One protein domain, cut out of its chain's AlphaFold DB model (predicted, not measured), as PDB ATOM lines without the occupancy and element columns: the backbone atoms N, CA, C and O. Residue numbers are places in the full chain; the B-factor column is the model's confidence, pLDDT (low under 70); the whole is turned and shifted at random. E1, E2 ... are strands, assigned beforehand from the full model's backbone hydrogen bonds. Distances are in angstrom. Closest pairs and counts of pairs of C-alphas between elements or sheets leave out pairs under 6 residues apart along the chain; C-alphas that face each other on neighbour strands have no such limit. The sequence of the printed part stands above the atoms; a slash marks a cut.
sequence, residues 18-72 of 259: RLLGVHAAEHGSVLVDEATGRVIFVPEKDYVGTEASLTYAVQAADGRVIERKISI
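Overview. This is residues 18 to 72 of the 259 residues of an uncharacterized protein of Ideonella sp. MAG2 (UniProt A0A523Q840). What is the shape? It is a small sandwich, two sheets only partly face to face: the twisted, antiparallel sheet E1 - E4 - E5, with the shorter hairpin E2 and E3 over E1 and part of E4. What builds it? The 55 printed residues, all strand in class, hold five named strands, E1 to E5 along the chain. It is only just loose, close to compact, with a radius of gyration of the C-alphas of 12.3 A and spans of 42 by 21 by 12 A.

Arrangement. Which strands pair? E1, residues 18 to 26, is antiparallel to E4, residues 49 to 60; N 20 and O 57 are 2.8 A apart. E2, residues 28 to 32, and E3, residues 39 to 43, form an antiparallel hairpin, N 31 and O 40 being 2.8 A apart. E4 and E5, residues 65 to 72, form another, with N 68 and O 56 at 3.0 A. Where do the sheets meet? The closest C-alphas of E1 and E2, Val 22 and Val 30, are 7.0 A apart; E5 is apart from E2 and E3.

Along the chain. Where are the ends? C-alpha 18 is at (3.418, -13.002, -27.775), C-alpha 72 at (9.128, -20.373, -7.615). How long are the strands? From first to last C-alpha, E1 to E5 measure 23.2 A, 13.6 A, 12.7 A, 32.9 A and 22.5 A.

Size, cuts and confidence. How large is it? The two farthest C-alphas, Asp 46 and Asp 62, are 42.3 A apart. Any break or doubt? The printed part has no cut and no long link, and no printed residue is under 70 in pLDDT.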
ATOM      1  N   ARG A  18       3.353 -11.548 -27.534       76.56
ATOM      2  CA  ARG A  18       3.418 -13.002 -27.775       76.56
ATOM      3  C   ARG A  18       4.456 -13.646 -26.850       76.56
ATOM      4  O   ARG A  18       5.579 -13.154 -26.777       76.56
ATOM      5  N   LEU A  19       4.115 -14.760 -26.200       82.06
ATOM      6  CA  LEU A  19       5.099 -15.619 -25.529       82.06
ATOM      7  C   LEU A  19       5.980 -16.284 -26.599       82.06
ATOM      8  O   LEU A  19       5.463 -16.951 -27.494       82.06
ATOM      9  N   LEU A  20       7.292 -16.055 -26.546       79.00
ATOM     10  CA  LEU A  20       8.248 -16.652 -27.483       79.00
ATOM     11  C   LEU A  20       8.802 -17.989 -27.000       79.00
ATOM     12  O   LEU A  20       9.225 -18.794 -27.823       79.00
ATOM     13  N   GLY A  21       8.827 -18.207 -25.686       83.75
ATOM     14  CA  GLY A  21       9.304 -19.448 -25.100       83.75
ATOM     15  C   GLY A  21       9.542 -19.330 -23.602       83.75
ATOM     16  O   GLY A  21       9.563 -18.232 -23.036       83.75
ATOM     17  N   VAL A  22       9.732 -20.492 -22.984       90.00
ATOM     18  CA  VAL A  22      10.096 -20.643 -21.577       90.00
ATOM     19  C   VAL A  22      11.284 -21.594 -21.493       90.00
ATOM     20  O   VAL A  22      11.286 -22.636 -22.143       90.00
ATOM     21  N   HIS A  23      12.324 -21.216 -20.753       89.62
ATOM     22  CA  HIS A  23      13.584 -21.955 -20.692       89.62
ATOM     23  C   HIS A  23      14.325 -21.705 -19.373       89.62
ATOM     24  O   HIS A  23      13.832 -20.996 -18.497       89.62
ATOM     25  N   ALA A  24      15.535 -22.270 -19.259       93.00
ATOM     26  CA  ALA A  24      16.415 -22.126 -18.095       93.00
ATOM     27  C   ALA A  24      15.687 -22.438 -16.777       93.00
ATOM     28  O   ALA A  24      15.759 -21.665 -15.826       93.00
ATOM     29  N   ALA A  25      14.936 -23.544 -16.772       95.94
ATOM     30  CA  ALA A  25      14.306 -24.044 -15.565       95.94
ATOM     31  C   ALA A  25      15.384 -24.564 -14.597       95.94
ATOM     32  O   ALA A  25      16.263 -25.324 -15.002       95.94
ATOM     33  N   GLU A  26      15.311 -24.138 -13.339       97.38
ATOM     34  CA  GLU A  26      16.116 -24.628 -12.215       97.38
ATOM     35  C   GLU A  26      15.185 -25.402 -11.272       97.38
ATOM     36  O   GLU A  26      14.049 -24.973 -11.049       97.38
ATOM     37  N   HIS A  27      15.650 -26.540 -10.744       96.62
ATOM     38  CA  HIS A  27      14.877 -27.444  -9.872       96.62
ATOM     39  C   HIS A  27      13.508 -27.851 -10.432       96.62
ATOM     40  O   HIS A  27      12.505 -27.961  -9.725       96.62
ATOM     41  N   GLY A  28      13.465 -28.066 -11.745       95.25
ATOM     42  CA  GLY A  28      12.291 -28.552 -12.444       95.25
ATOM     43  C   GLY A  28      12.456 -28.509 -13.953       95.25
ATOM     44  O   GLY A  28      13.517 -28.196 -14.495       95.25
ATOM     45  N   SER A  29      11.372 -28.832 -14.639       94.62
ATOM     46  CA  SER A  29      11.264 -28.778 -16.092       94.62
ATOM     47  C   SER A  29      10.029 -27.986 -16.501       94.62
ATOM     48  O   SER A  29       9.128 -27.754 -15.696       94.62
ATOM     49  N   VAL A  30       9.997 -27.528 -17.751       93.44
ATOM     50  CA  VAL A  30       8.893 -26.721 -18.270       93.44
ATOM     51  C   VAL A  30       8.326 -27.326 -19.545       93.44
ATOM     52  O   VAL A  30       9.067 -27.727 -20.442       93.44
ATOM     53  N   LEU A  31       7.000 -27.360 -19.618       89.56
ATOM     54  CA  LEU A  31       6.223 -27.727 -20.791       89.56
ATOM     55  C   LEU A  31       5.385 -26.518 -21.206       89.56
ATOM     56  O   LEU A  31       4.766 -25.865 -20.367       89.56
ATOM     57  N   VAL A  32       5.369 -26.210 -22.500       86.75
ATOM     58  CA  VAL A  32       4.571 -25.112 -23.055       86.75
ATOM     59  C   VAL A  32       3.568 -25.697 -24.038       86.75
ATOM     60  O   VAL A  32       3.940 -26.395 -24.979       86.75
ATOM     61  N   ASP A  33       2.291 -25.406 -23.820       83.44
ATOM     62  CA  ASP A  33       1.245 -25.648 -24.804       83.44
ATOM     63  C   ASP A  33       1.246 -24.493 -25.810       83.44
ATOM     64  O   ASP A  33       0.773 -23.393 -25.530       83.44
ATOM     65  N   GLU A  34       1.778 -24.746 -27.003       79.19
ATOM     66  CA  GLU A  34       1.886 -23.763 -28.086       79.19
ATOM     67  C   GLU A  34       0.523 -23.266 -28.613       79.19
ATOM     68  O   GLU A  34       0.450 -22.187 -29.204       79.19
ATOM     69  N   ALA A  35      -0.564 -24.027 -28.423       77.88
ATOM     70  CA  ALA A  35      -1.892 -23.650 -28.907       77.88
ATOM     71  C   ALA A  35      -2.603 -22.686 -27.949       77.88
ATOM     72  O   ALA A  35      -3.330 -21.795 -28.394       77.88
ATOM     73  N   THR A  36      -2.401 -22.863 -26.641       80.00
ATOM     74  CA  THR A  36      -3.058 -22.052 -25.603       80.00
ATOM     75  C   THR A  36      -2.128 -21.031 -24.949       80.00
ATOM     76  O   THR A  36      -2.600 -20.085 -24.322       80.00
ATOM     77  N   GLY A  37      -0.813 -21.201 -25.094       77.00
ATOM     78  CA  GLY A  37       0.207 -20.455 -24.361       77.00
ATOM     79  C   GLY A  37       0.326 -20.861 -22.888       77.00
ATOM     80  O   GLY A  37       0.993 -20.156 -22.129       77.00
ATOM     81  N   ARG A  38      -0.325 -21.955 -22.460       83.06
ATOM     82  CA  ARG A  38      -0.240 -22.463 -21.083       83.06
ATOM     83  C   ARG A  38       1.172 -22.983 -20.813       83.06
ATOM     84  O   ARG A  38       1.734 -23.721 -21.616       83.06
ATOM     85  N   VAL A  39       1.723 -22.612 -19.663       86.50
ATOM     86  CA  VAL A  39       3.036 -23.058 -19.188       86.50
ATOM     87  C   VAL A  39       2.818 -23.964 -17.986       86.50
ATOM     88  O   VAL A  39       2.157 -23.560 -17.036       86.50
ATOM     89  N   ILE A  40       3.368 -25.174 -18.034       89.56
ATOM     90  CA  ILE A  40       3.333 -26.152 -16.946       89.56
ATOM     91  C   ILE A  40       4.765 -26.315 -16.446       89.56
ATOM     92  O   ILE A  40       5.652 -26.713 -17.201       89.56
ATOM     93  N   PHE A  41       4.995 -25.982 -15.180       92.88
ATOM     94  CA  PHE A  41       6.251 -26.273 -14.501       92.88
ATOM     95  C   PHE A  41       6.098 -27.590 -13.747       92.88
ATOM     96  O   PHE A  41       5.173 -27.742 -12.957       92.88
ATOM     97  N   VAL A  42       6.998 -28.534 -13.995       93.94
ATOM     98  CA  VAL A  42       7.061 -29.812 -13.284       93.94
ATOM     99  C   VAL A  42       8.273 -29.745 -12.357       93.94
ATOM    100  O   VAL A  42       9.400 -29.813 -12.863       93.94
ATOM    101  N   PRO A  43       8.072 -29.571 -11.038       95.19
ATOM    102  CA  PRO A  43       9.165 -29.518 -10.074       95.19
ATOM    103  C   PRO A  43      10.040 -30.771 -10.116       95.19
ATOM    104  O   PRO A  43       9.567 -31.868 -10.428       95.19
ATOM    105  N   GLU A  44      11.316 -30.614  -9.774       95.12
ATOM    106  CA  GLU A  44      12.171 -31.750  -9.444       95.12
ATOM    107  C   GLU A  44      11.555 -32.509  -8.262       95.12
ATOM    108  O   GLU A  44      11.102 -31.906  -7.286       95.12
ATOM    109  N   LYS A  45      11.480 -33.838  -8.374       93.50
ATOM    110  CA  LYS A  45      10.916 -34.673  -7.314       93.50
ATOM    111  C   LYS A  45      11.729 -34.472  -6.029       93.50
ATOM    112  O   LYS A  45      12.954 -34.483  -6.083       93.50
ATOM    113  N   ASP A  46      11.024 -34.322  -4.909       92.12
ATOM    114  CA  ASP A  46      11.582 -34.231  -3.552       92.12
ATOM    115  C   ASP A  46      12.458 -32.985  -3.300       92.12
ATOM    116  O   ASP A  46      13.131 -32.881  -2.277       92.12
ATOM    117  N   TYR A  47      12.434 -32.000  -4.206       93.25
ATOM    118  CA  TYR A  47      13.092 -30.716  -3.984       93.25
ATOM    119  C   TYR A  47      12.174 -29.740  -3.235       93.25
ATOM    120  O   TYR A  47      11.051 -29.456  -3.659       93.25
ATOM    121  N   VAL A  48      12.706 -29.157  -2.161       91.38
ATOM    122  CA  VAL A  48      12.062 -28.117  -1.351       91.38
ATOM    123  C   VAL A  48      12.972 -26.898  -1.324       91.38
ATOM    124  O   VAL A  48      14.165 -27.011  -1.044       91.38
ATOM    125  N   GLY A  49      12.420 -25.715  -1.591       93.19
ATOM    126  CA  GLY A  49      13.219 -24.496  -1.556       93.19
ATOM    127  C   GLY A  49      12.664 -23.341  -2.372       93.19
ATOM    128  O   GLY A  49      11.591 -23.398  -2.973       93.19
ATOM    129  N   THR A  50      13.427 -22.252  -2.380       94.69
ATOM    130  CA  THR A  50      13.087 -20.996  -3.069       94.69
ATOM    131  C   THR A  50      13.903 -20.765  -4.341       94.69
ATOM    132  O   THR A  50      13.817 -19.691  -4.935       94.69
ATOM    133  N   GLU A  51      14.756 -21.718  -4.722       95.94
ATOM    134  CA  GLU A  51      15.715 -21.556  -5.825       95.94
ATOM    135  C   GLU A  51      15.166 -22.118  -7.141       95.94
ATOM    136  O   GLU A  51      15.741 -21.881  -8.202       95.94
ATOM    137  N   ALA A  52      14.012 -22.794  -7.095       96.56
ATOM    138  CA  ALA A  52      13.286 -23.173  -8.292       96.56
ATOM    139  C   ALA A  52      12.920 -21.929  -9.097       96.56
ATOM    140  O   ALA A  52      12.474 -20.901  -8.572       96.56
ATOM    141  N   SER A  53      13.149 -21.992 -10.401       95.88
ATOM    142  CA  SER A  53      12.936 -20.834 -11.250       95.88
ATOM    143  C   SER A  53      12.816 -21.211 -12.711       95.88
ATOM    144  O   SER A  53      13.147 -22.321 -13.107       95.88
ATOM    145  N   LEU A  54      12.339 -20.271 -13.519       95.44
ATOM    146  CA  LEU A  54      12.383 -20.362 -14.972       95.44
ATOM    147  C   LEU A  54      12.473 -18.960 -15.577       95.44
ATOM    148  O   LEU A  54      12.179 -17.964 -14.915       95.44
ATOM    149  N   THR A  55      12.875 -18.861 -16.839       94.50
ATOM    150  CA  THR A  55      12.892 -17.597 -17.589       94.50
ATOM    151  C   THR A  55      11.901 -17.667 -18.739       94.50
ATOM    152  O   THR A  55      11.848 -18.666 -19.453       94.50
ATOM    153  N   TYR A  56      11.118 -16.605 -18.927       90.50
ATOM    154  CA  TYR A  56      10.193 -16.485 -20.049       90.50
ATOM    155  C   TYR A  56      10.522 -15.262 -20.902       90.50
ATOM    156  O   TYR A  56      10.892 -14.205 -20.381       90.50
ATOM    157  N   ALA A  57      10.361 -15.417 -22.215       88.81
ATOM    158  CA  ALA A  57      10.586 -14.371 -23.201       88.81
ATOM    159  C   ALA A  57       9.256 -13.939 -23.824       88.81
ATOM    160  O   ALA A  57       8.485 -14.763 -24.318       88.81
ATOM    161  N   VAL A  58       9.001 -12.633 -23.848       86.31
ATOM    162  CA  VAL A  58       7.834 -12.047 -24.515       86.31
ATOM    163  C   VAL A  58       8.266 -11.106 -25.626       86.31
ATOM    164  O   VAL A  58       9.211 -10.336 -25.460       86.31
ATOM    165  N   GLN A  59       7.562 -11.149 -26.753       84.06
ATOM    166  CA  GLN A  59       7.773 -10.258 -27.887       84.06
ATOM    167  C   GLN A  59       6.599  -9.304 -28.056       84.06
ATOM    168  O   GLN A  59       5.457  -9.743 -28.177       84.06
ATOM    169  N   ALA A  60       6.887  -8.006 -28.106       82.56
ATOM    170  CA  ALA A  60       5.925  -6.982 -28.484       82.56
ATOM    171  C   ALA A  60       5.687  -6.977 -30.010       82.56
ATOM    172  O   ALA A  60       6.534  -7.428 -30.778       82.56
ATOM    173  N   ALA A  61       4.558  -6.438 -30.479       81.56
ATOM    174  CA  ALA A  61       4.219  -6.431 -31.911       81.56
ATOM    175  C   ALA A  61       5.181  -5.613 -32.790       81.56
ATOM    176  O   ALA A  61       5.186  -5.788 -34.005       81.56
ATOM    177  N   ASP A  62       5.998  -4.743 -32.196       84.12
ATOM    178  CA  ASP A  62       7.088  -4.033 -32.878       84.12
ATOM    179  C   ASP A  62       8.370  -4.882 -33.023       84.12
ATOM    180  O   ASP A  62       9.373  -4.414 -33.561       84.12
ATOM    181  N   GLY A  63       8.340  -6.135 -32.559       83.94
ATOM    182  CA  GLY A  63       9.427  -7.105 -32.644       83.94
ATOM    183  C   GLY A  63      10.358  -7.129 -31.430       83.94
ATOM    184  O   GLY A  63      11.203  -8.024 -31.349       83.94
ATOM    185  N   ARG A  64      10.217  -6.202 -30.470       86.56
ATOM    186  CA  ARG A  64      11.091  -6.135 -29.289       86.56
ATOM    187  C   ARG A  64      10.851  -7.318 -28.348       86.56
ATOM    188  O   ARG A  64       9.709  -7.595 -27.998       86.56
ATOM    189  N   VAL A  65      11.927  -7.955 -27.884       88.81
ATOM    190  CA  VAL A  65      11.883  -9.084 -26.937       88.81
ATOM    191  C   VAL A  65      12.341  -8.642 -25.547       88.81
ATOM    192  O   VAL A  65      13.304  -7.882 -25.418       88.81
ATOM    193  N   ILE A  66      11.646  -9.101 -24.508       88.69
ATOM    194  CA  ILE A  66      12.022  -8.919 -23.103       88.69
ATOM    195  C   ILE A  66      11.980 -10.276 -22.407       88.69
ATOM    196  O   ILE A  66      11.011 -11.015 -22.560       88.69
ATOM    197  N   GLU A  67      12.998 -10.556 -21.599       92.62
ATOM    198  CA  GLU A  67      13.054 -11.726 -20.726       92.62
ATOM    199  C   GLU A  67      12.862 -11.342 -19.259       92.62
ATOM    200  O   GLU A  67      13.294 -10.273 -18.800       92.62
ATOM    201  N   ARG A  68      12.207 -12.229 -18.510       92.69
ATOM    202  CA  ARG A  68      12.033 -12.112 -17.061       92.69
ATOM    203  C   ARG A  68      12.205 -13.478 -16.401       92.69
ATOM    204  O   ARG A  68      11.709 -14.479 -16.912       92.69
ATOM    205  N   LYS A  69      12.900 -13.490 -15.259       93.88
ATOM    206  CA  LYS A  69      13.013 -14.658 -14.377       93.88
ATOM    207  C   LYS A  69      11.792 -14.704 -13.460       93.88
ATOM    208  O   LYS A  69      11.420 -13.686 -12.876       93.88
ATOM    209  N   ILE A  70      11.188 -15.877 -13.352       93.38
ATOM    210  CA  ILE A  70      10.171 -16.216 -12.363       93.38
ATOM    211  C   ILE A  70      10.877 -17.022 -11.281       93.38
ATOM    212  O   ILE A  70      11.522 -18.021 -11.589       93.38
ATOM    213  N   SER A  71      10.760 -16.582 -10.032       95.00
ATOM    214  CA  SER A  71      11.146 -17.375  -8.865       95.00
ATOM    215  C   SER A  71       9.935 -18.160  -8.380       95.00
ATOM    216  O   SER A  71       8.835 -17.612  -8.299       95.00
ATOM    217  N   ILE A  72      10.147 -19.432  -8.064       94.75
ATOM    218  CA  ILE A  72       9.128 -20.373  -7.615       94.75
ATOM    219  C   ILE A  72       9.548 -20.848  -6.225       94.75
ATOM    220  O   ILE A  72      10.698 -21.213  -5.997       94.75
TER     221      ILE A  72